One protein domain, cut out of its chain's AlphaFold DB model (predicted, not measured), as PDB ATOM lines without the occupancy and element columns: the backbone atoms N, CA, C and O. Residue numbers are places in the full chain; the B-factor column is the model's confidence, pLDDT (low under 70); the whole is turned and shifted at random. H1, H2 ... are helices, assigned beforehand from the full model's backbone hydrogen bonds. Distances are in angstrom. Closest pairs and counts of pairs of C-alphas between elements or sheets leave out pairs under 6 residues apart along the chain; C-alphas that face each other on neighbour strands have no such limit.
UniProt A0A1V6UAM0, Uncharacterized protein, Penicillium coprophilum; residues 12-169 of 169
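What this domain is: This is residues 12 to 169 of the 169 residues of an uncharacterized protein of Penicillium coprophilum (UniProt A0A1V6UAM0). One long helix, H1, runs through the middle of the body and sticks out at one end with residues 12 to 19, while H2, H5, H7 and H8 pack round its later part. H7 and H8 run beside H1 as a three-helix bundle, the hairpin of H4 and H5 packs on H1 through H5, and H3, H4 and H6 lie farther out. The printed part has 158 residues, with eight named helices, H1 to H8 in order along the chain, and no named strand: the class is all helix. The whole is compact, with a radius of gyration of the C-alphas of 15.2 A, yet elongated in outline, spanning 51 by 33 by 30 A.

Where its parts are: H1, residues 12 to 44, begins with C-alpha 12 at (-8.279, -42.813, 23.138) and is 47.6 A long. After residues 45 to 67, with no named element, come H2, residues 68 to 75, and H3, residues 78 to 84. H4, residues 88 to 96, is 11.8 A long, and H5, residues 103 to 112, is 14.2 A long. H6 is residues 121 to 124. H7, residues 134 to 147, is 20.0 A long and begins with C-alpha 134 at (-28.659, -50.439, 4.560). H8, residues 154 to 167, is 20.2 A long and ends with C-alpha 167 at (-15.429, -49.980, 2.373).

How they stand to each other: H1 is the hub, touching four helices. With residues 25 to 40 alone it touches H8, opposite ways at a shallow tilt of 19 degrees; the closest C-alphas, of Ala 26 and Glu 167, are 4.6 A apart. With residues 33 to 41 alone it touches H7, the same way at a steep tilt of 40 degrees, closest at the C-alphas of Ala 37 and Ala 141, 5.7 A. Residues 21 to 29 alone touch H5, closest at the C-alphas of Gly 28 and Ser 107, 5.0 A. Residues 31 to 35 alone touch H2, about perpendicular at 80 degrees, closest at the C-alphas of Tyr 35 and Phe 68, 6.8 A. H2 also touches H4, closest at the C-alphas of Ala 69 and Ala 92, 4.9 A, and H6, closest at those of Ile 75 and Phe 124, 5.3 A. H3 touches no helix but is near H2. Every O i to N i+4 pair is within hydrogen-bond range in H1, H2, H3, H5, H7 and H8; H4 has 4 of 5, and H6 is too short for such a pair.

The domain as a whole: The C-alphas farthest apart, of Leu 12 and Asp 47, are 52.8 A apart. The printed part has no cut, and the link from H1 to H2 is long. The mean pLDDT of the printed part is 84.6; residues 14 to 25, 150 and 167 to 169 are under 70.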
ATOM      1  N   LEU A  12      -6.831 -42.764  23.367       73.56
ATOM      2  CA  LEU A  12      -8.279 -42.813  23.138       73.56
ATOM      3  C   LEU A  12      -8.705 -41.836  22.037       73.56
ATOM      4  O   LEU A  12      -9.482 -42.211  21.164       73.56
ATOM      5  N   PHE A  13      -8.169 -40.612  22.028       71.44
ATOM      6  CA  PHE A  13      -8.449 -39.646  20.962       71.44
ATOM      7  C   PHE A  13      -7.952 -40.116  19.593       71.44
ATOM      8  O   PHE A  13      -8.670 -39.958  18.609       71.44
ATOM      9  N   GLN A  14      -6.766 -40.727  19.519       68.31
ATOM     10  CA  GLN A  14      -6.246 -41.300  18.273       68.31
ATOM     11  C   GLN A  14      -7.105 -42.469  17.777       68.31
ATOM     12  O   GLN A  14      -7.405 -42.541  16.588       68.31
ATOM     13  N   LEU A  15      -7.557 -43.343  18.684       67.38
ATOM     14  CA  LEU A  15      -8.437 -44.460  18.338       67.38
ATOM     15  C   LEU A  15      -9.790 -43.964  17.798       67.38
ATOM     16  O   LEU A  15     -10.275 -44.451  16.782       67.38
ATOM     17  N   LEU A  16     -10.381 -42.962  18.456       62.47
ATOM     18  CA  LEU A  16     -11.654 -42.369  18.042       62.47
ATOM     19  C   LEU A  16     -11.540 -41.625  16.707       62.47
ATOM     20  O   LEU A  16     -12.454 -41.720  15.892       62.47
ATOM     21  N   ALA A  17     -10.429 -40.925  16.462       57.94
ATOM     22  CA  ALA A  17     -10.173 -40.276  15.179       57.94
ATOM     23  C   ALA A  17     -10.125 -41.301  14.034       57.94
ATOM     24  O   ALA A  17     -10.800 -41.108  13.027       57.94
ATOM     25  N   GLY A  18      -9.429 -42.428  14.230       58.72
ATOM     26  CA  GLY A  18      -9.379 -43.511  13.242       58.72
ATOM     27  C   GLY A  18     -10.754 -44.120  12.939       58.72
ATOM     28  O   GLY A  18     -11.093 -44.327  11.779       58.72
ATOM     29  N   ILE A  19     -11.589 -44.330  13.964       62.72
ATOM     30  CA  ILE A  19     -12.959 -44.851  13.788       62.72
ATOM     31  C   ILE A  19     -13.831 -43.873  12.987       62.72
ATOM     32  O   ILE A  19     -14.596 -44.291  12.121       62.72
ATOM     33  N   VAL A  20     -13.721 -42.568  13.257       60.34
ATOM     34  CA  VAL A  20     -14.467 -41.538  12.517       60.34
ATOM     35  C   VAL A  20     -13.992 -41.456  11.066       60.34
ATOM     36  O   VAL A  20     -14.817 -41.354  10.162       60.34
ATOM     37  N   GLU A  21     -12.683 -41.533  10.821       59.12
ATOM     38  CA  GLU A  21     -12.127 -41.519   9.466       59.12
ATOM     39  C   GLU A  21     -12.558 -42.733   8.638       59.12
ATOM     40  O   GLU A  21     -12.915 -42.553   7.472       59.12
ATOM     41  N   ALA A  22     -12.575 -43.928   9.238       60.91
ATOM     42  CA  ALA A  22     -13.053 -45.155   8.601       60.91
ATOM     43  C   ALA A  22     -14.560 -45.092   8.306       60.91
ATOM     44  O   ALA A  22     -14.990 -45.387   7.196       60.91
ATOM     45  N   LEU A  23     -15.372 -44.609   9.256       58.19
ATOM     46  CA  LEU A  23     -16.821 -44.479   9.070       58.19
ATOM     47  C   LEU A  23     -17.179 -43.500   7.940       58.19
ATOM     48  O   LEU A  23     -18.100 -43.749   7.164       58.19
ATOM     49  N   ILE A  24     -16.458 -42.380   7.831       60.47
ATOM     50  CA  ILE A  24     -16.699 -41.404   6.762       60.47
ATOM     51  C   ILE A  24     -16.197 -41.934   5.409       60.47
ATOM     52  O   ILE A  24     -16.859 -41.720   4.390       60.47
ATOM     53  N   ALA A  25     -15.061 -42.642   5.386       60.97
ATOM     54  CA  ALA A  25     -14.555 -43.293   4.176       60.97
ATOM     55  C   ALA A  25     -15.537 -44.354   3.649       60.97
ATOM     56  O   ALA A  25     -15.847 -44.350   2.454       60.97
ATOM     57  N   ALA A  26     -16.099 -45.172   4.547       74.38
ATOM     58  CA  ALA A  26     -17.146 -46.137   4.227       74.38
ATOM     59  C   ALA A  26     -18.374 -45.446   3.614       74.38
ATOM     60  O   ALA A  26     -18.825 -45.831   2.539       74.38
ATOM     61  N   GLY A  27     -18.843 -44.341   4.205       81.75
ATOM     62  CA  GLY A  27     -19.983 -43.584   3.679       81.75
ATOM     63  C   GLY A  27     -19.779 -43.037   2.257       81.75
ATOM     64  O   GLY A  27     -20.685 -43.083   1.422       81.75
ATOM     65  N   GLY A  28     -18.581 -42.534   1.945       85.12
ATOM     66  CA  GLY A  28     -18.250 -42.079   0.590       85.12
ATOM     67  C   GLY A  28     -18.222 -43.226  -0.425       85.12
ATOM     68  O   GLY A  28     -18.781 -43.103  -1.519       85.12
ATOM     69  N   ALA A  29     -17.617 -44.356  -0.054       86.56
ATOM     70  CA  ALA A  29     -17.530 -45.544  -0.896       86.56
ATOM     71  C   ALA A  29     -18.914 -46.170  -1.162       86.56
ATOM     72  O   ALA A  29     -19.275 -46.399  -2.317       86.56
ATOM     73  N   GLU A  30     -19.735 -46.342  -0.125       89.69
ATOM     74  CA  GLU A  30     -21.126 -46.806  -0.223       89.69
ATOM     75  C   GLU A  30     -21.967 -45.929  -1.165       89.69
ATOM     76  O   GLU A  30     -22.712 -46.427  -2.014       89.69
ATOM     77  N   THR A  31     -21.826 -44.604  -1.057       91.94
ATOM     78  CA  THR A  31     -22.570 -43.660  -1.900       91.94
ATOM     79  C   THR A  31     -22.200 -43.822  -3.378       91.94
ATOM     80  O   THR A  31     -23.076 -43.825  -4.251       91.94
ATOM     81  N   ILE A  32     -20.910 -44.021  -3.669       90.81
ATOM     82  CA  ILE A  32     -20.424 -44.321  -5.022       90.81
ATOM     83  C   ILE A  32     -20.965 -45.668  -5.493       90.81
ATOM     84  O   ILE A  32     -21.485 -45.752  -6.606       90.81
ATOM     85  N   PHE A  33     -20.923 -46.699  -4.650       91.69
ATOM     86  CA  PHE A  33     -21.475 -48.013  -4.966       91.69
ATOM     87  C   PHE A  33     -22.952 -47.930  -5.389       91.69
ATOM     88  O   PHE A  33     -23.334 -48.489  -6.423       91.69
ATOM     89  N   PHE A  34     -23.777 -47.172  -4.659       93.44
ATOM     90  CA  PHE A  34     -25.186 -46.970  -5.008       93.44
ATOM     91  C   PHE A  34     -25.388 -46.204  -6.312       93.44
ATOM     92  O   PHE A  34     -26.259 -46.580  -7.103       93.44
ATOM     93  N   TYR A  35     -24.580 -45.180  -6.583       93.44
ATOM     94  CA  TYR A  35     -24.684 -44.445  -7.841       93.44
ATOM     95  C   TYR A  35     -24.276 -45.303  -9.042       93.44
ATOM     96  O   TYR A  35     -24.972 -45.334 -10.054       93.44
ATOM     97  N   GLN A  36     -23.210 -46.094  -8.920       92.69
ATOM     98  CA  GLN A  36     -22.810 -47.019  -9.982       92.69
ATOM     99  C   GLN A  36     -23.877 -48.104 -10.225       92.69
ATOM    100  O   GLN A  36     -24.157 -48.445 -11.375       92.69
ATOM    101  N   ALA A  37     -24.544 -48.588  -9.169       92.50
ATOM    102  CA  ALA A  37     -25.696 -49.481  -9.306       92.50
ATOM    103  C   ALA A  37     -26.869 -48.806 -10.047       92.50
ATOM    104  O   ALA A  37     -27.505 -49.443 -10.892       92.50
ATOM    105  N   TYR A  38     -27.129 -47.522  -9.766       92.50
ATOM    106  CA  TYR A  38     -28.097 -46.685 -10.482       92.50
ATOM    107  C   TYR A  38     -27.805 -46.600 -11.976       92.50
ATOM    108  O   TYR A  38     -28.651 -47.011 -12.777       92.50
ATOM    109  N   LEU A  39     -26.599 -46.174 -12.350       91.31
ATOM    110  CA  LEU A  39     -26.180 -46.076 -13.747       91.31
ATOM    111  C   LEU A  39     -26.280 -47.432 -14.457       91.31
ATOM    112  O   LEU A  39     -26.874 -47.551 -15.532       91.31
ATOM    113  N   LEU A  40     -25.805 -48.497 -13.810       90.69
ATOM    114  CA  LEU A  40     -25.875 -49.852 -14.346       90.69
ATOM    115  C   LEU A  40     -27.323 -50.310 -14.585       90.69
ATOM    116  O   LEU A  40     -27.620 -50.921 -15.615       90.69
ATOM    117  N   LYS A  41     -28.249 -50.005 -13.668       88.88
ATOM    118  CA  LYS A  41     -29.670 -50.340 -13.837       88.88
ATOM    119  C   LYS A  41     -30.316 -49.522 -14.950       88.88
ATOM    120  O   LYS A  41     -31.093 -50.101 -15.709       88.88
ATOM    121  N   LEU A  42     -30.009 -48.226 -15.058       87.12
ATOM    122  CA  LEU A  42     -30.506 -47.368 -16.138       87.12
ATOM    123  C   LEU A  42     -30.119 -47.918 -17.510       87.12
ATOM    124  O   LEU A  42     -30.966 -48.011 -18.399       87.12
ATOM    125  N   GLN A  43     -28.857 -48.318 -17.651       84.19
ATOM    126  CA  GLN A  43     -28.290 -48.821 -18.899       84.19
ATOM    127  C   GLN A  43     -28.776 -50.234 -19.237       84.19
ATOM    128  O   GLN A  43     -28.961 -50.578 -20.405       84.19
ATOM    129  N   HIS A  44     -28.996 -51.072 -18.221       84.06
ATOM    130  CA  HIS A  44     -29.467 -52.438 -18.417       84.06
ATOM    131  C   HIS A  44     -30.978 -52.538 -18.672       84.06
ATOM    132  O   HIS A  44     -31.418 -53.400 -19.436       84.06
ATOM    133  N   VAL A  45     -31.784 -51.692 -18.020       82.88
ATOM    134  CA  VAL A  45     -33.250 -51.752 -18.069       82.88
ATOM    135  C   VAL A  45     -33.792 -50.604 -18.918       82.88
ATOM    136  O   VAL A  45     -33.975 -49.475 -18.456       82.88
ATOM    137  N   THR A  46     -34.094 -50.937 -20.172       74.19
ATOM    138  CA  THR A  46     -34.619 -50.003 -21.176       74.19
ATOM    139  C   THR A  46     -36.027 -49.501 -20.859       74.19
ATOM    140  O   THR A  46     -36.335 -48.360 -21.174       74.19
ATOM    141  N   ASP A  47     -36.858 -50.314 -20.199       76.75
ATOM    142  CA  ASP A  47     -38.207 -49.936 -19.759       76.75
ATOM    143  C   ASP A  47     -38.164 -49.099 -18.460       76.75
ATOM    144  O   ASP A  47     -37.846 -49.646 -17.393       76.75
ATOM    145  N   PRO A  48     -38.541 -47.803 -18.498       70.69
ATOM    146  CA  PRO A  48     -38.528 -46.934 -17.324       70.69
ATOM    147  C   PRO A  48     -39.477 -47.372 -16.199       70.69
ATOM    148  O   PRO A  48     -39.209 -47.116 -15.022       70.69
ATOM    149  N   GLY A  49     -40.574 -48.065 -16.523       71.56
ATOM    150  CA  GLY A  49     -41.534 -48.577 -15.543       71.56
ATOM    151  C   GLY A  49     -40.956 -49.687 -14.658       71.56
ATOM    152  O   GLY A  49     -41.355 -49.823 -13.493       71.56
ATOM    153  N   ARG A  50     -39.972 -50.426 -15.193       73.44
ATOM    154  CA  ARG A  50     -39.258 -51.533 -14.530       73.44
ATOM    155  C   ARG A  50     -37.934 -51.121 -13.885       73.44
ATOM    156  O   ARG A  50     -37.274 -51.953 -13.258       73.44
ATOM    157  N   ARG A  51     -37.524 -49.856 -14.013       77.94
ATOM    158  CA  ARG A  51     -36.397 -49.317 -13.241       77.94
ATOM    159  C   ARG A  51     -36.815 -49.281 -11.775       77.94
ATOM    160  O   ARG A  51     -37.796 -48.632 -11.428       77.94
ATOM    161  N   ALA A  52     -36.117 -50.042 -10.939       72.56
ATOM    162  CA  ALA A  52     -36.487 -50.252  -9.540       72.56
ATOM    163  C   ALA A  52     -35.781 -49.294  -8.569       72.56
ATOM    164  O   ALA A  52     -36.114 -49.310  -7.389       72.56
ATOM    165  N   ILE A  53     -34.835 -48.477  -9.051       86.88
ATOM    166  CA  ILE A  53     -33.996 -47.642  -8.189       86.88
ATOM    167  C   ILE A  53     -34.016 -46.169  -8.576       86.88
ATOM    168  O   ILE A  53     -34.010 -45.855  -9.767       86.88
ATOM    169  N   ALA A  54     -34.054 -45.303  -7.558       85.38
ATOM    170  CA  ALA A  54     -34.003 -43.842  -7.649       85.38
ATOM    171  C   ALA A  54     -34.872 -43.267  -8.789       85.38
ATOM    172  O   ALA A  54     -34.422 -42.451  -9.593       85.38
ATOM    173  N   ARG A  55     -36.131 -43.717  -8.897       85.56
ATOM    174  CA  ARG A  55     -37.010 -43.392 -10.039       85.56
ATOM    175  C   ARG A  55     -37.385 -41.919 -10.070       85.56
ATOM    176  O   ARG A  55     -37.623 -41.376 -11.143       85.56
ATOM    177  N   LYS A  56     -37.458 -41.300  -8.893       88.19
ATOM    178  CA  LYS A  56     -37.744 -39.874  -8.714       88.19
ATOM    179  C   LYS A  56     -36.509 -38.978  -8.842       88.19
ATOM    180  O   LYS A  56     -36.627 -37.782  -8.593       88.19
ATOM    181  N   CYS A  57     -35.345 -39.523  -9.204       89.94
ATOM    182  CA  CYS A  57     -34.156 -38.702  -9.413       89.94
ATOM    183  C   CYS A  57     -34.384 -37.757 -10.602       89.94
ATOM    184  O   CYS A  57     -34.740 -38.242 -11.681       89.94
ATOM    185  N   PRO A  58     -34.216 -36.436 -10.433       88.94
ATOM    186  CA  PRO A  58     -34.482 -35.486 -11.501       88.94
ATOM    187  C   PRO A  58     -33.448 -35.655 -12.614       88.94
ATOM    188  O   PRO A  58     -32.246 -35.533 -12.387       88.94
ATOM    189  N   ILE A  59     -33.918 -35.938 -13.828       88.19
ATOM    190  CA  ILE A  59     -33.075 -36.018 -15.024       88.19
ATOM    191  C   ILE A  59     -33.205 -34.678 -15.759       88.19
ATOM    192  O   ILE A  59     -34.311 -34.356 -16.202       88.19
ATOM    193  N   PRO A  60     -32.125 -33.880 -15.868       86.12
ATOM    194  CA  PRO A  60     -32.155 -32.623 -16.607       86.12
ATOM    195  C   PRO A  60     -32.537 -32.822 -18.078       86.12
ATOM    196  O   PRO A  60     -32.278 -33.876 -18.664       86.12
ATOM    197  N   GLU A  61     -33.110 -31.789 -18.695       85.56
ATOM    198  CA  GLU A  61     -33.430 -31.813 -20.122       85.56
ATOM    199  C   GLU A  61     -32.175 -32.118 -20.961       85.56
ATOM    200  O   GLU A  61     -31.092 -31.585 -20.716       85.56
ATOM    201  N   GLY A  62     -32.308 -33.035 -21.922       84.56
ATOM    202  CA  GLY A  62     -31.196 -33.485 -22.765       84.56
ATOM    203  C   GLY A  62     -30.230 -34.480 -22.107       84.56
ATOM    204  O   GLY A  62     -29.250 -34.867 -22.742       84.56
ATOM    205  N   ARG A  63     -30.481 -34.930 -20.867       85.88
ATOM    206  CA  ARG A  63     -29.702 -35.987 -20.198       85.88
ATOM    207  C   ARG A  63     -30.472 -37.309 -20.138       85.88
ATOM    208  O   ARG A  63     -31.697 -37.347 -20.202       85.88
ATOM    209  N   THR A  64     -29.736 -38.411 -20.006       83.38
ATOM    210  CA  THR A  64     -30.289 -39.773 -19.870       83.38
ATOM    211  C   THR A  64     -30.325 -40.274 -18.427       83.38
ATOM    212  O   THR A  64     -30.959 -41.292 -18.143       83.38
ATOM    213  N   GLU A  65     -29.655 -39.564 -17.524       88.56
ATOM    214  CA  GLU A  65     -29.449 -39.914 -16.121       88.56
ATOM    215  C   GLU A  65     -29.395 -38.655 -15.254       88.56
ATOM    216  O   GLU A  65     -29.127 -37.558 -15.755       88.56
ATOM    217  N   CYS A  66     -29.682 -38.805 -13.961       90.56
ATOM    218  CA  CYS A  66     -29.511 -37.710 -13.018       90.56
ATOM    219  C   CYS A  66     -28.038 -37.536 -12.636       90.56
ATOM    220  O   CYS A  66     -27.260 -38.498 -12.649       90.56
ATOM    221  N   SER A  67     -27.660 -36.303 -12.285       91.94
ATOM    222  CA  SER A  67     -26.309 -36.043 -11.789       91.94
ATOM    223  C   SER A  67     -26.065 -36.789 -10.484       91.94
ATOM    224  O   SER A  67     -26.999 -37.118  -9.743       91.94
ATOM    225  N   PHE A  68     -24.796 -37.040 -10.186       93.31
ATOM    226  CA  PHE A  68     -24.433 -37.726  -8.960       93.31
ATOM    227  C   PHE A  68     -24.874 -36.912  -7.733       93.31
ATOM    228  O   PHE A  68     -25.496 -37.462  -6.826       93.31
ATOM    229  N   ALA A  69     -24.684 -35.589  -7.724       94.38
ATOM    230  CA  ALA A  69     -25.154 -34.758  -6.617       94.38
ATOM    231  C   ALA A  69     -26.677 -34.871  -6.384       94.38
ATOM    232  O   ALA A  69     -27.116 -35.055  -5.245       94.38
ATOM    233  N   GLU A  70     -27.494 -34.827  -7.442       94.75
ATOM    234  CA  GLU A  70     -28.953 -34.964  -7.316       94.75
ATOM    235  C   GLU A  70     -29.370 -36.371  -6.874       94.75
ATOM    236  O   GLU A  70     -30.281 -36.522  -6.056       94.75
ATOM    237  N   PHE A  71     -28.659 -37.404  -7.334       94.75
ATOM    238  CA  PHE A  71     -28.836 -38.768  -6.842       94.75
ATOM    239  C   PHE A  71     -28.598 -38.862  -5.335       94.75
ATOM    240  O   PHE A  71     -29.458 -39.361  -4.609       94.75
ATOM    241  N   VAL A  72     -27.467 -38.342  -4.847       94.94
ATOM    242  CA  VAL A  72     -27.129 -38.367  -3.417       94.94
ATOM    243  C   VAL A  72     -28.179 -37.625  -2.604       94.94
ATOM    244  O   VAL A  72     -28.634 -38.127  -1.575       94.94
ATOM    245  N   LYS A  73     -28.624 -36.462  -3.083       95.31
ATOM    246  CA  LYS A  73     -29.665 -35.674  -2.423       95.31
ATOM    247  C   LYS A  73     -30.988 -36.434  -2.327       95.31
ATOM    248  O   LYS A  73     -31.633 -36.402  -1.281       95.31
ATOM    249  N   LEU A  74     -31.374 -37.147  -3.388       94.81
ATOM    250  CA  LEU A  74     -32.569 -37.986  -3.387       94.81
ATOM    251  C   LEU A  74     -32.466 -39.104  -2.348       94.81
ATOM    252  O   LEU A  74     -33.410 -39.306  -1.589       94.81
ATOM    253  N   ILE A  75     -31.360 -39.850  -2.330       93.94
ATOM    254  CA  ILE A  75     -31.243 -41.044  -1.483       93.94
ATOM    255  C   ILE A  75     -30.843 -40.732  -0.040       93.94
ATOM    256  O   ILE A  75     -30.829 -41.642   0.780       93.94
ATOM    257  N   SER A  76     -30.525 -39.481   0.295       95.06
ATOM    258  CA  SER A  76     -30.161 -39.075   1.656       95.06
ATOM    259  C   SER A  76     -31.367 -39.067   2.604       95.06
ATOM    260  O   SER A  76     -32.502 -38.745   2.219       95.06
ATOM    261  N   SER A  77     -31.122 -39.408   3.871       94.38
ATOM    262  CA  SER A  77     -32.079 -39.166   4.954       94.38
ATOM    263  C   SER A  77     -32.218 -37.664   5.216       94.38
ATOM    264  O   SER A  77     -31.325 -36.877   4.894       94.38
ATOM    265  N   ASP A  78     -33.327 -37.248   5.825       95.19
ATOM    266  CA  ASP A  78     -33.559 -35.827   6.116       95.19
ATOM    267  C   ASP A  78     -32.490 -35.272   7.074       95.19
ATOM    268  O   ASP A  78     -32.031 -34.143   6.922       95.19
ATOM    269  N   LYS A  79     -31.991 -36.115   7.984       94.69
ATOM    270  CA  LYS A  79     -30.882 -35.792   8.886       94.69
ATOM    271  C   LYS A  79     -29.553 -35.612   8.148       94.69
ATOM    272  O   LYS A  79     -28.783 -34.723   8.506       94.69
ATOM    273  N   ALA A  80     -29.264 -36.427   7.132       94.25
ATOM    274  CA  ALA A  80     -28.086 -36.211   6.293       94.25
ATOM    275  C   ALA A  80     -28.203 -34.935   5.461       94.25
ATOM    276  O   ALA A  80     -27.236 -34.183   5.372       94.25
ATOM    277  N   LEU A  81     -29.386 -34.649   4.914       95.75
ATOM    278  CA  LEU A  81     -29.640 -33.399   4.196       95.75
ATOM    279  C   LEU A  81     -29.434 -32.173   5.094       95.75
ATOM    280  O   LEU A  81     -28.798 -31.212   4.673       95.75
ATOM    281  N   GLU A  82     -29.917 -32.224   6.336       96.19
ATOM    282  CA  GLU A  82     -29.714 -31.160   7.319       96.19
ATOM    283  C   GLU A  82     -28.227 -30.973   7.652       96.19
ATOM    284  O   GLU A  82     -27.699 -29.865   7.551       96.19
ATOM    285  N   ARG A  83     -27.519 -32.061   7.989       94.44
ATOM    286  CA  ARG A  83     -26.100 -32.013   8.383       94.44
ATOM    287  C   ARG A  83     -25.178 -31.569   7.255       94.44
ATOM    288  O   ARG A  83     -24.252 -30.805   7.503       94.44
ATOM    289  N   ASN A  84     -25.444 -32.019   6.034       95.69
ATOM    290  CA  ASN A  84     -24.652 -31.659   4.861       95.69
ATOM    291  C   ASN A  84     -25.069 -30.305   4.265       95.69
ATOM    292  O   ASN A  84     -24.365 -29.789   3.405       95.69
ATOM    293  N   GLY A  85     -26.199 -29.719   4.678       93.88
ATOM    294  CA  GLY A  85     -26.833 -28.601   3.973       93.88
ATOM    295  C   GLY A  85     -25.942 -27.368   3.803       93.88
ATOM    296  O   GLY A  85     -25.931 -26.762   2.732       93.88
ATOM    297  N   LYS A  86     -25.150 -27.023   4.825       94.38
ATOM    298  CA  LYS A  86     -24.215 -25.886   4.763       94.38
ATOM    299  C   LYS A  86     -23.053 -26.136   3.795       94.38
ATOM    300  O   LYS A  86     -22.648 -25.222   3.081       94.38
ATOM    301  N   ASP A  87     -22.554 -27.366   3.762       94.62
ATOM    302  CA  ASP A  87     -21.377 -27.764   2.983       94.62
ATOM    303  C   ASP A  87     -21.761 -28.373   1.619       94.62
ATOM    304  O   ASP A  87     -20.901 -28.732   0.811       94.62
ATOM    305  N   TRP A  88     -23.064 -28.433   1.312       94.75
ATOM    306  CA  TRP A  88     -23.600 -29.033   0.093       94.75
ATOM    307  C   TRP A  88     -22.974 -28.488  -1.195       94.75
ATOM    308  O   TRP A  88     -22.649 -29.301  -2.056       94.75
ATOM    309  N   PRO A  89     -22.716 -27.174  -1.367       95.38
ATOM    310  CA  PRO A  89     -22.053 -26.684  -2.579       95.38
ATOM    311  C   PRO A  89     -20.660 -27.287  -2.813       95.38
ATOM    312  O   PRO A  89     -20.249 -27.448  -3.961       95.38
ATOM    313  N   GLN A  90     -19.921 -27.612  -1.747       94.81
ATOM    314  CA  GLN A  90     -18.623 -28.283  -1.842       94.81
ATOM    315  C   GLN A  90     -18.801 -29.783  -2.103       94.81
ATOM    316  O   GLN A  90     -18.154 -30.325  -2.994       94.81
ATOM    317  N   ILE A  91     -19.701 -30.435  -1.365       94.50
ATOM    318  CA  ILE A  91     -19.996 -31.868  -1.506       94.50
ATOM    319  C   ILE A  91     -20.514 -32.187  -2.917       94.50
ATOM    320  O   ILE A  91     -20.032 -33.120  -3.556       94.50
ATOM    321  N   ALA A  92     -21.432 -31.376  -3.447       94.44
ATOM    322  CA  ALA A  92     -21.977 -31.525  -4.792       94.44
ATOM    323  C   ALA A  92     -20.884 -31.444  -5.865       94.44
ATOM    324  O   ALA A  92     -20.840 -32.290  -6.749       94.44
ATOM    325  N   LYS A  93     -19.936 -30.502  -5.738       94.25
ATOM    326  CA  LYS A  93     -18.787 -30.405  -6.656       94.25
ATOM    327  C   LYS A  93     -17.913 -31.657  -6.643       94.25
ATOM    328  O   LYS A  93     -17.422 -32.052  -7.698       94.25
ATOM    329  N   ILE A  94     -17.710 -32.269  -5.473       93.88
ATOM    330  CA  ILE A  94     -16.946 -33.519  -5.357       93.88
ATOM    331  C   ILE A  94     -17.673 -34.644  -6.100       93.88
ATOM    332  O   ILE A  94     -17.042 -35.352  -6.881       93.88
ATOM    333  N   TYR A  95     -18.989 -34.773  -5.911       92.88
ATOM    334  CA  TYR A  95     -19.791 -35.780  -6.608       92.88
ATOM    335  C   TYR A  95     -19.854 -35.558  -8.117       92.88
ATOM    336  O   TYR A  95     -19.631 -36.499  -8.875       92.88
ATOM    337  N   ASP A  96     -20.087 -34.329  -8.566       88.31
ATOM    338  CA  ASP A  96     -20.162 -34.014  -9.996       88.31
ATOM    339  C   ASP A  96     -18.807 -34.200 -10.707       88.31
ATOM    340  O   ASP A  96     -18.778 -34.443 -11.907       88.31
ATOM    341  N   SER A  97     -17.687 -34.158  -9.971       88.06
ATOM    342  CA  SER A  97     -16.337 -34.429 -10.501       88.06
ATOM    343  C   SER A  97     -15.896 -35.894 -10.344       88.06
ATOM    344  O   SER A  97     -14.800 -36.262 -10.773       88.06
ATOM    345  N   ALA A  98     -16.701 -36.746  -9.698       86.06
ATOM    346  CA  ALA A  98     -16.312 -38.114  -9.346       86.06
ATOM    347  C   ALA A  98     -16.214 -39.058 -10.558       86.06
ATOM    348  O   ALA A  98     -15.597 -40.123 -10.470       86.06
ATOM    349  N   GLU A  99     -16.814 -38.690 -11.693       79.06
ATOM    350  CA  GLU A  99     -16.658 -39.439 -12.941       79.06
ATOM    351  C   GLU A  99     -15.194 -39.422 -13.405       79.06
ATOM    352  O   GLU A  99     -14.631 -40.478 -13.698       79.06
ATOM    353  N   ASP A 100     -14.539 -38.265 -13.321       84.81
ATOM    354  CA  ASP A 100     -13.153 -38.059 -13.762       84.81
ATOM    355  C   ASP A 100     -12.112 -38.237 -12.642       84.81
ATOM    356  O   ASP A 100     -10.905 -38.162 -12.878       84.81
ATOM    357  N   THR A 101     -12.557 -38.487 -11.409       83.94
ATOM    358  CA  THR A 101     -11.690 -38.581 -10.227       83.94
ATOM    359  C   THR A 101     -11.577 -40.033  -9.737       83.94
ATOM    360  O   THR A 101     -12.601 -40.708  -9.598       83.94
ATOM    361  N   PRO A 102     -10.365 -40.547  -9.431       84.50
ATOM    362  CA  PRO A 102     -10.198 -41.882  -8.849       84.50
ATOM    363  C   PRO A 102     -11.017 -42.073  -7.568       84.50
ATOM    364  O   PRO A 102     -11.100 -41.160  -6.749       84.50
ATOM    365  N   LEU A 103     -11.558 -43.277  -7.344       81.62
ATOM    366  CA  LEU A 103     -12.470 -43.556  -6.223       81.62
ATOM    367  C   LEU A 103     -11.851 -43.217  -4.861       81.62
ATOM    368  O   LEU A 103     -12.482 -42.545  -4.049       81.62
ATOM    369  N   LEU A 104     -10.584 -43.589  -4.658       81.00
ATOM    370  CA  LEU A 104      -9.824 -43.263  -3.450       81.00
ATOM    371  C   LEU A 104      -9.725 -41.744  -3.219       81.00
ATOM    372  O   LEU A 104      -9.874 -41.273  -2.092       81.00
ATOM    373  N   ALA A 105      -9.508 -40.967  -4.283       86.00
ATOM    374  CA  ALA A 105      -9.435 -39.511  -4.199       86.00
ATOM    375  C   ALA A 105     -10.817 -38.894  -3.930       86.00
ATOM    376  O   ALA A 105     -10.933 -38.013  -3.082       86.00
ATOM    377  N   THR A 106     -11.874 -39.396  -4.574       87.25
ATOM    378  CA  THR A 106     -13.256 -38.975  -4.304       87.25
ATOM    379  C   THR A 106     -13.648 -39.256  -2.851       87.25
ATOM    380  O   THR A 106     -14.129 -38.356  -2.168       87.25
ATOM    381  N   SER A 107     -13.381 -40.466  -2.346       82.88
ATOM    382  CA  SER A 107     -13.655 -40.849  -0.953       82.88
ATOM    383  C   SER A 107     -12.890 -39.964   0.036       82.88
ATOM    384  O   SER A 107     -13.478 -39.396   0.960       82.88
ATOM    385  N   LYS A 108     -11.595 -39.728  -0.219       85.00
ATOM    386  CA  LYS A 108     -10.785 -38.790   0.567       85.00
ATOM    387  C   LYS A 108     -11.391 -37.382   0.582       85.00
ATOM    388  O   LYS A 108     -11.523 -36.800   1.657       85.00
ATOM    389  N   ASN A 109     -11.782 -36.848  -0.573       90.50
ATOM    390  CA  ASN A 109     -12.353 -35.504  -0.678       90.50
ATOM    391  C   ASN A 109     -13.686 -35.390   0.080       90.50
ATOM    392  O   ASN A 109     -13.920 -34.390   0.755       90.50
ATOM    393  N   LEU A 110     -14.544 -36.416   0.015       90.12
ATOM    394  CA  LEU A 110     -15.796 -36.467   0.784       90.12
ATOM    395  C   LEU A 110     -15.529 -36.484   2.290       90.12
ATOM    396  O   LEU A 110     -16.218 -35.797   3.049       90.12
ATOM    397  N   ARG A 111     -14.486 -37.200   2.723       84.56
ATOM    398  CA  ARG A 111     -14.056 -37.209   4.122       84.56
ATOM    399  C   ARG A 111     -13.556 -35.854   4.593       84.56
ATOM    400  O   ARG A 111     -13.962 -35.388   5.656       84.56
ATOM    401  N   GLU A 112     -12.718 -35.199   3.800       88.06
ATOM    402  CA  GLU A 112     -12.223 -33.851   4.097       88.06
ATOM    403  C   GLU A 112     -13.355 -32.812   4.108       88.06
ATOM    404  O   GLU A 112     -13.348 -31.900   4.935       88.06
ATOM    405  N   ALA A 113     -14.375 -33.003   3.267       90.25
ATOM    406  CA  ALA A 113     -15.606 -32.216   3.264       90.25
ATOM    407  C   ALA A 113     -16.590 -32.590   4.390       90.25
ATOM    408  O   ALA A 113     -17.670 -32.012   4.461       90.25
ATOM    409  N   ARG A 114     -16.232 -33.537   5.272       88.81
ATOM    410  CA  ARG A 114     -17.056 -34.017   6.397       88.81
ATOM    411  C   ARG A 114     -18.442 -34.496   5.969       88.81
ATOM    412  O   ARG A 114     -19.415 -34.314   6.701       88.81
ATOM    413  N   PHE A 115     -18.520 -35.119   4.796       91.56
ATOM    414  CA  PHE A 115     -19.759 -35.692   4.296       91.56
ATOM    415  C   PHE A 115     -20.343 -36.677   5.315       91.56
ATOM    416  O   PHE A 115     -19.686 -37.625   5.746       91.56
ATOM    417  N   PHE A 116     -21.595 -36.444   5.700       91.44
ATOM    418  CA  PHE A 116     -22.345 -37.334   6.568       91.44
ATOM    419  C   PHE A 116     -23.243 -38.240   5.723       91.44
ATOM    420  O   PHE A 116     -24.244 -37.786   5.161       91.44
ATOM    421  N   ALA A 117     -22.873 -39.517   5.645       90.81
ATOM    422  CA  ALA A 117     -23.614 -40.536   4.921       90.81
ATOM    423  C   ALA A 117     -24.713 -41.142   5.805       90.81
ATOM    424  O   ALA A 117     -24.443 -41.825   6.790       90.81
ATOM    425  N   GLU A 118     -25.968 -40.890   5.450       92.19
ATOM    426  CA  GLU A 118     -27.124 -41.585   6.010       92.19
ATOM    427  C   GLU A 118     -28.215 -41.602   4.940       92.19
ATOM    428  O   GLU A 118     -28.560 -40.560   4.375       92.19
ATOM    429  N   TYR A 119     -28.739 -42.784   4.627       91.50
ATOM    430  CA  TYR A 119     -29.598 -42.971   3.461       91.50
ATOM    431  C   TYR A 119     -31.043 -43.238   3.855       91.50
ATOM    432  O   TYR A 119     -31.328 -43.890   4.856       91.50
ATOM    433  N   ASN A 120     -31.956 -42.790   3.004       91.88
ATOM    434  CA  ASN A 120     -33.335 -43.226   2.966       91.88
ATOM    435  C   ASN A 120     -33.471 -44.332   1.907       91.88
ATOM    436  O   ASN A 120     -33.623 -44.066   0.711       91.88
ATOM    437  N   GLN A 121     -33.426 -45.589   2.349       89.38
ATOM    438  CA  GLN A 121     -33.444 -46.746   1.450       89.38
ATOM    439  C   GLN A 121     -34.769 -46.872   0.689       89.38
ATOM    440  O   GLN A 121     -34.765 -47.341  -0.446       89.38
ATOM    441  N   GLN A 122     -35.876 -46.355   1.234       88.38
ATOM    442  CA  GLN A 122     -37.154 -46.296   0.520       88.38
ATOM    443  C   GLN A 122     -37.125 -45.300  -0.645       88.38
ATOM    444  O   GLN A 122     -37.783 -45.529  -1.652       88.38
ATOM    445  N   LYS A 123     -36.350 -44.209  -0.564       88.50
ATOM    446  CA  LYS A 123     -36.128 -43.323  -1.722       88.50
ATOM    447  C   LYS A 123     -35.211 -43.977  -2.758       88.50
ATOM    448  O   LYS A 123     -35.366 -43.728  -3.953       88.50
ATOM    449  N   PHE A 124     -34.284 -44.835  -2.325       89.00
ATOM    450  CA  PHE A 124     -33.414 -45.567  -3.243       89.00
ATOM    451  C   PHE A 124     -34.138 -46.728  -3.945       89.00
ATOM    452  O   PHE A 124     -34.013 -46.847  -5.158       89.00
ATOM    453  N   PHE A 125     -34.950 -47.518  -3.239       88.00
ATOM    454  CA  PHE A 125     -35.707 -48.667  -3.754       88.00
ATOM    455  C   PHE A 125     -37.226 -48.489  -3.554       88.00
ATOM    456  O   PHE A 125     -37.887 -49.253  -2.858       88.00
ATOM    457  N   GLU A 126     -37.815 -47.485  -4.205       83.56
ATOM    458  CA  GLU A 126     -39.199 -47.024  -3.962       83.56
ATOM    459  C   GLU A 126     -40.313 -48.075  -4.105       83.56
ATOM    460  O   GLU A 126     -41.406 -47.890  -3.576       83.56
ATOM    461  N   LYS A 127     -40.075 -49.149  -4.862       81.12
ATOM    462  CA  LYS A 127     -41.053 -50.225  -5.095       81.12
ATOM    463  C   LYS A 127     -40.807 -51.463  -4.234       81.12
ATOM    464  O   LYS A 127     -41.497 -52.461  -4.415       81.12
ATOM    465  N   ASP A 128     -39.813 -51.416  -3.356       81.88
ATOM    466  CA  ASP A 128     -39.327 -52.574  -2.627       81.88
ATOM    467  C   ASP A 128     -39.510 -52.369  -1.117       81.88
ATOM    468  O   ASP A 128     -38.675 -51.733  -0.470       81.88
ATOM    469  N   PRO A 129     -40.608 -52.874  -0.530       77.94
ATOM    470  CA  PRO A 129     -40.872 -52.702   0.896       77.94
ATOM    471  C   PRO A 129     -39.842 -53.429   1.776       77.94
ATOM    472  O   PRO A 129     -39.710 -53.112   2.956       77.94
ATOM    473  N   GLU A 130     -39.090 -54.382   1.219       81.44
ATOM    474  CA  GLU A 130     -38.060 -55.121   1.943       81.44
ATOM    475  C   GLU A 130     -36.738 -54.351   2.015       81.44
ATOM    476  O   GLU A 130     -35.917 -54.639   2.881       81.44
ATOM    477  N   ALA A 131     -36.534 -53.326   1.181       80.94
ATOM    478  CA  ALA A 131     -35.351 -52.467   1.195       80.94
ATOM    479  C   ALA A 131     -35.394 -51.416   2.325       80.94
ATOM    480  O   ALA A 131     -35.229 -50.222   2.096       80.94
ATOM    481  N   HIS A 132     -35.637 -51.857   3.558       81.12
ATOM    482  CA  HIS A 132     -35.795 -50.996   4.737       81.12
ATOM    483  C   HIS A 132     -34.496 -50.790   5.530       81.12
ATOM    484  O   HIS A 132     -34.479 -50.017   6.485       81.12
ATOM    485  N   SER A 133     -33.413 -51.481   5.167       87.12
ATOM    486  CA  SER A 133     -32.122 -51.384   5.847       87.12
ATOM    487  C   SER A 133     -30.976 -51.202   4.860       87.12
ATOM    488  O   SER A 133     -31.064 -51.585   3.689       87.12
ATOM    489  N   LEU A 134     -29.871 -50.634   5.350       85.06
ATOM    490  CA  LEU A 134     -28.659 -50.439   4.560       85.06
ATOM    491  C   LEU A 134     -28.107 -51.765   4.017       85.06
ATOM    492  O   LEU A 134     -27.783 -51.855   2.836       85.06
ATOM    493  N   SER A 135     -28.078 -52.820   4.837       85.81
ATOM    494  CA  SER A 135     -27.586 -54.137   4.418       85.81
ATOM    495  C   SER A 135     -28.421 -54.743   3.288       85.81
ATOM    496  O   SER A 135     -27.860 -55.285   2.333       85.81
ATOM    497  N   VAL A 136     -29.750 -54.603   3.341       87.69
ATOM    498  CA  VAL A 136     -30.626 -55.065   2.256       87.69
ATOM    499  C   VAL A 136     -30.433 -54.213   1.001       87.69
ATOM    500  O   VAL A 136     -30.369 -54.763  -0.098       87.69
ATOM    501  N   ALA A 137     -30.279 -52.893   1.136       89.06
ATOM    502  CA  ALA A 137     -29.998 -52.013   0.003       89.06
ATOM    503  C   ALA A 137     -28.673 -52.372  -0.699       89.06
ATOM    504  O   ALA A 137     -28.633 -52.456  -1.929       89.06
ATOM    505  N   ILE A 138     -27.613 -52.657   0.067       89.19
ATOM    506  CA  ILE A 138     -26.326 -53.135  -0.459       89.19
ATOM    507  C   ILE A 138     -26.507 -54.476  -1.173       89.19
ATOM    508  O   ILE A 138     -26.051 -54.632  -2.307       89.19
ATOM    509  N   TRP A 139     -27.204 -55.432  -0.554       88.88
ATOM    510  CA  TRP A 139     -27.460 -56.739  -1.161       88.88
ATOM    511  C   TRP A 139     -28.208 -56.620  -2.499       88.88
ATOM    512  O   TRP A 139     -27.748 -57.166  -3.503       88.88
ATOM    513  N   LYS A 140     -29.279 -55.822  -2.570       89.38
ATOM    514  CA  LYS A 140     -30.032 -55.597  -3.819       89.38
ATOM    515  C   LYS A 140     -29.189 -54.901  -4.891       89.38
ATOM    516  O   LYS A 140     -29.256 -55.254  -6.067       89.38
ATOM    517  N   ALA A 141     -28.349 -53.937  -4.517       90.12
ATOM    518  CA  ALA A 141     -27.411 -53.319  -5.454       90.12
ATOM    519  C   ALA A 141     -26.360 -54.327  -5.972       90.12
ATOM    520  O   ALA A 141     -26.037 -54.321  -7.165       90.12
ATOM    521  N   ARG A 142     -25.903 -55.272  -5.135       90.00
ATOM    522  CA  ARG A 142     -25.066 -56.404  -5.576       90.00
ATOM    523  C   ARG A 142     -25.811 -57.325  -6.545       90.00
ATOM    524  O   ARG A 142     -25.211 -57.760  -7.527       90.00
ATOM    525  N   GLU A 143     -27.105 -57.579  -6.351       89.62
ATOM    526  CA  GLU A 143     -27.901 -58.355  -7.315       89.62
ATOM    527  C   GLU A 143     -27.971 -57.679  -8.691       89.62
ATOM    528  O   GLU A 143     -27.868 -58.354  -9.719       89.62
ATOM    529  N   ILE A 144     -28.075 -56.346  -8.751       88.62
ATOM    530  CA  ILE A 144     -28.008 -55.598 -10.021       88.62
ATOM    531  C   ILE A 144     -26.655 -55.839 -10.705       88.62
ATOM    532  O   ILE A 144     -26.590 -56.120 -11.907       88.62
ATOM    533  N   MET A 145     -25.565 -55.790  -9.940       87.88
ATOM    534  CA  MET A 145     -24.234 -56.099 -10.453       87.88
ATOM    535  C   MET A 145     -24.120 -57.550 -10.944       87.88
ATOM    536  O   MET A 145     -23.497 -57.788 -11.977       87.88
ATOM    537  N   ALA A 146     -24.717 -58.521 -10.254       86.19
ATOM    538  CA  ALA A 146     -24.629 -59.937 -10.610       86.19
ATOM    539  C   ALA A 146     -25.478 -60.304 -11.841       86.19
ATOM    540  O   ALA A 146     -25.030 -61.047 -12.713       86.19
ATOM    541  N   THR A 147     -26.691 -59.756 -11.939       85.12
ATOM    542  CA  THR A 147     -27.678 -60.095 -12.982       85.12
ATOM    543  C   THR A 147     -27.398 -59.437 -14.334       85.12
ATOM    544  O   THR A 147     -27.869 -59.894 -15.376       85.12
ATOM    545  N   THR A 148     -26.585 -58.383 -14.357       82.19
ATOM    546  CA  THR A 148     -26.123 -57.747 -15.596       82.19
ATOM    547  C   THR A 148     -24.964 -58.529 -16.223       82.19
ATOM    548  O   THR A 148     -24.093 -59.041 -15.524       82.19
ATOM    549  N   LYS A 149     -24.867 -58.620 -17.556       77.38
ATOM    550  CA  LYS A 149     -23.717 -59.298 -18.197       77.38
ATOM    551  C   LYS A 149     -22.438 -58.473 -18.013       77.38
ATOM    552  O   LYS A 149     -22.408 -57.309 -18.403       77.38
ATOM    553  N   LYS A 150     -21.372 -59.076 -17.461       66.44
ATOM    554  CA  LYS A 150     -20.095 -58.387 -17.164       66.44
ATOM    555  C   LYS A 150     -19.486 -57.688 -18.386       66.44
ATOM    556  O   LYS A 150     -19.022 -56.565 -18.259       66.44
ATOM    557  N   SER A 151     -19.570 -58.307 -19.563       70.25
ATOM    558  CA  SER A 151     -19.017 -57.770 -20.814       70.25
ATOM    559  C   SER A 151     -19.745 -56.545 -21.371       70.25
ATOM    560  O   SER A 151     -19.184 -55.860 -22.215       70.25
ATOM    561  N   LYS A 152     -20.981 -56.261 -20.935       73.38
ATOM    562  CA  LYS A 152     -21.749 -55.118 -21.451       73.38
ATOM    563  C   LYS A 152     -21.457 -53.804 -20.730       73.38
ATOM    564  O   LYS A 152     -21.654 -52.757 -21.326       73.38
ATOM    565  N   TYR A 153     -21.027 -53.863 -19.470       82.69
ATOM    566  CA  TYR A 153     -20.896 -52.687 -18.602       82.69
ATOM    567  C   TYR A 153     -19.662 -52.797 -17.686       82.69
ATOM    568  O   TYR A 153     -19.809 -52.809 -16.459       82.69
ATOM    569  N   PRO A 154     -18.452 -52.977 -18.249       83.19
ATOM    570  CA  PRO A 154     -17.260 -53.288 -17.463       83.19
ATOM    571  C   PRO A 154     -16.887 -52.172 -16.477       83.19
ATOM    572  O   PRO A 154     -16.531 -52.483 -15.342       83.19
ATOM    573  N   ASP A 155     -17.039 -50.901 -16.860       86.00
ATOM    574  CA  ASP A 155     -16.616 -49.770 -16.028       86.00
ATOM    575  C   ASP A 155     -17.483 -49.568 -14.786       86.00
ATOM    576  O   ASP A 155     -16.941 -49.468 -13.685       86.00
ATOM    577  N   TYR A 156     -18.815 -49.602 -14.920       86.75
ATOM    578  CA  TYR A 156     -19.714 -49.491 -13.764       86.75
ATOM    579  C   TYR A 156     -19.457 -50.612 -12.754       86.75
ATOM    580  O   TYR A 156     -19.353 -50.372 -11.556       86.75
ATOM    581  N   LYS A 157     -19.277 -51.848 -13.236       85.94
ATOM    582  CA  LYS A 157     -18.997 -52.995 -12.362       85.94
ATOM    583  C   LYS A 157     -17.639 -52.905 -11.687       85.94
ATOM    584  O   LYS A 157     -17.537 -53.255 -10.518       85.94
ATOM    585  N   ARG A 158     -16.608 -52.458 -12.408       89.69
ATOM    586  CA  ARG A 158     -15.277 -52.239 -11.837       89.69
ATOM    587  C   ARG A 158     -15.352 -51.225 -10.698       89.69
ATOM    588  O   ARG A 158     -14.918 -51.542  -9.600       89.69
ATOM    589  N   ARG A 159     -15.996 -50.075 -10.920       87.81
ATOM    590  CA  ARG A 159     -16.166 -49.039  -9.886       87.81
ATOM    591  C   ARG A 159     -17.001 -49.516  -8.694       87.81
ATOM    592  O   ARG A 159     -16.718 -49.131  -7.568       87.81
ATOM    593  N   MET A 160     -18.004 -50.372  -8.916       90.12
ATOM    594  CA  MET A 160     -18.743 -51.011  -7.817       90.12
ATOM    595  C   MET A 160     -17.855 -51.934  -6.974       90.12
ATOM    596  O   MET A 160     -17.991 -51.940  -5.758       90.12
ATOM    597  N   VAL A 161     -16.959 -52.711  -7.594       87.75
ATOM    598  CA  VAL A 161     -16.013 -53.573  -6.863       87.75
ATOM    599  C   VAL A 161     -15.000 -52.733  -6.089       87.75
ATOM    600  O   VAL A 161     -14.850 -52.946  -4.894       87.75
ATOM    601  N   GLU A 162     -14.396 -51.730  -6.733       87.06
ATOM    602  CA  GLU A 162     -13.452 -50.799  -6.091       87.06
ATOM    603  C   GLU A 162     -14.084 -50.100  -4.873       87.06
ATOM    604  O   GLU A 162     -13.430 -49.920  -3.850       87.06
ATOM    605  N   ALA A 163     -15.369 -49.735  -4.949       84.62
ATOM    606  CA  ALA A 163     -16.096 -49.150  -3.823       84.62
ATOM    607  C   ALA A 163     -16.244 -50.126  -2.644       84.62
ATOM    608  O   ALA A 163     -16.056 -49.730  -1.500       84.62
ATOM    609  N   LEU A 164     -16.567 -51.395  -2.915       83.38
ATOM    610  CA  LEU A 164     -16.710 -52.418  -1.872       83.38
ATOM    611  C   LEU A 164     -15.368 -52.775  -1.220       83.38
ATOM    612  O   LEU A 164     -15.334 -53.086  -0.035       83.38
ATOM    613  N   GLU A 165     -14.274 -52.745  -1.982       82.38
ATOM    614  CA  GLU A 165     -12.923 -52.947  -1.448       82.38
ATOM    615  C   GLU A 165     -12.524 -51.784  -0.532       82.38
ATOM    616  O   GLU A 165     -12.054 -52.019   0.576       82.38
ATOM    617  N   LEU A 166     -12.820 -50.542  -0.930       74.25
ATOM    618  CA  LEU A 166     -12.552 -49.349  -0.120       74.25
ATOM    619  C   LEU A 166     -13.424 -49.232   1.139       74.25
ATOM    620  O   LEU A 166     -13.015 -48.588   2.095       74.25
ATOM    621  N   GLU A 167     -14.612 -49.837   1.156       63.06
ATOM    622  CA  GLU A 167     -15.429 -49.980   2.373       63.06
ATOM    623  C   GLU A 167     -14.782 -50.947   3.386       63.06
ATOM    624  O   GLU A 167     -15.041 -50.855   4.583       63.06
ATOM    625  N   SER A 168     -13.961 -51.892   2.910       57.56
ATOM    626  CA  SER A 168     -13.361 -52.951   3.732       57.56
ATOM    627  C   SER A 168     -11.982 -52.619   4.319       57.56
ATOM    628  O   SER A 168     -11.480 -53.408   5.123       57.56
ATOM    629  N   GLU A 169     -11.389 -51.486   3.921       52.34
ATOM    630  CA  GLU A 169     -10.118 -50.937   4.434       52.34
ATOM    631  C   GLU A 169     -10.316 -50.078   5.695       52.34
ATOM    632  O   GLU A 169      -9.492 -50.226   6.628       52.34
TER     633      GLU A 169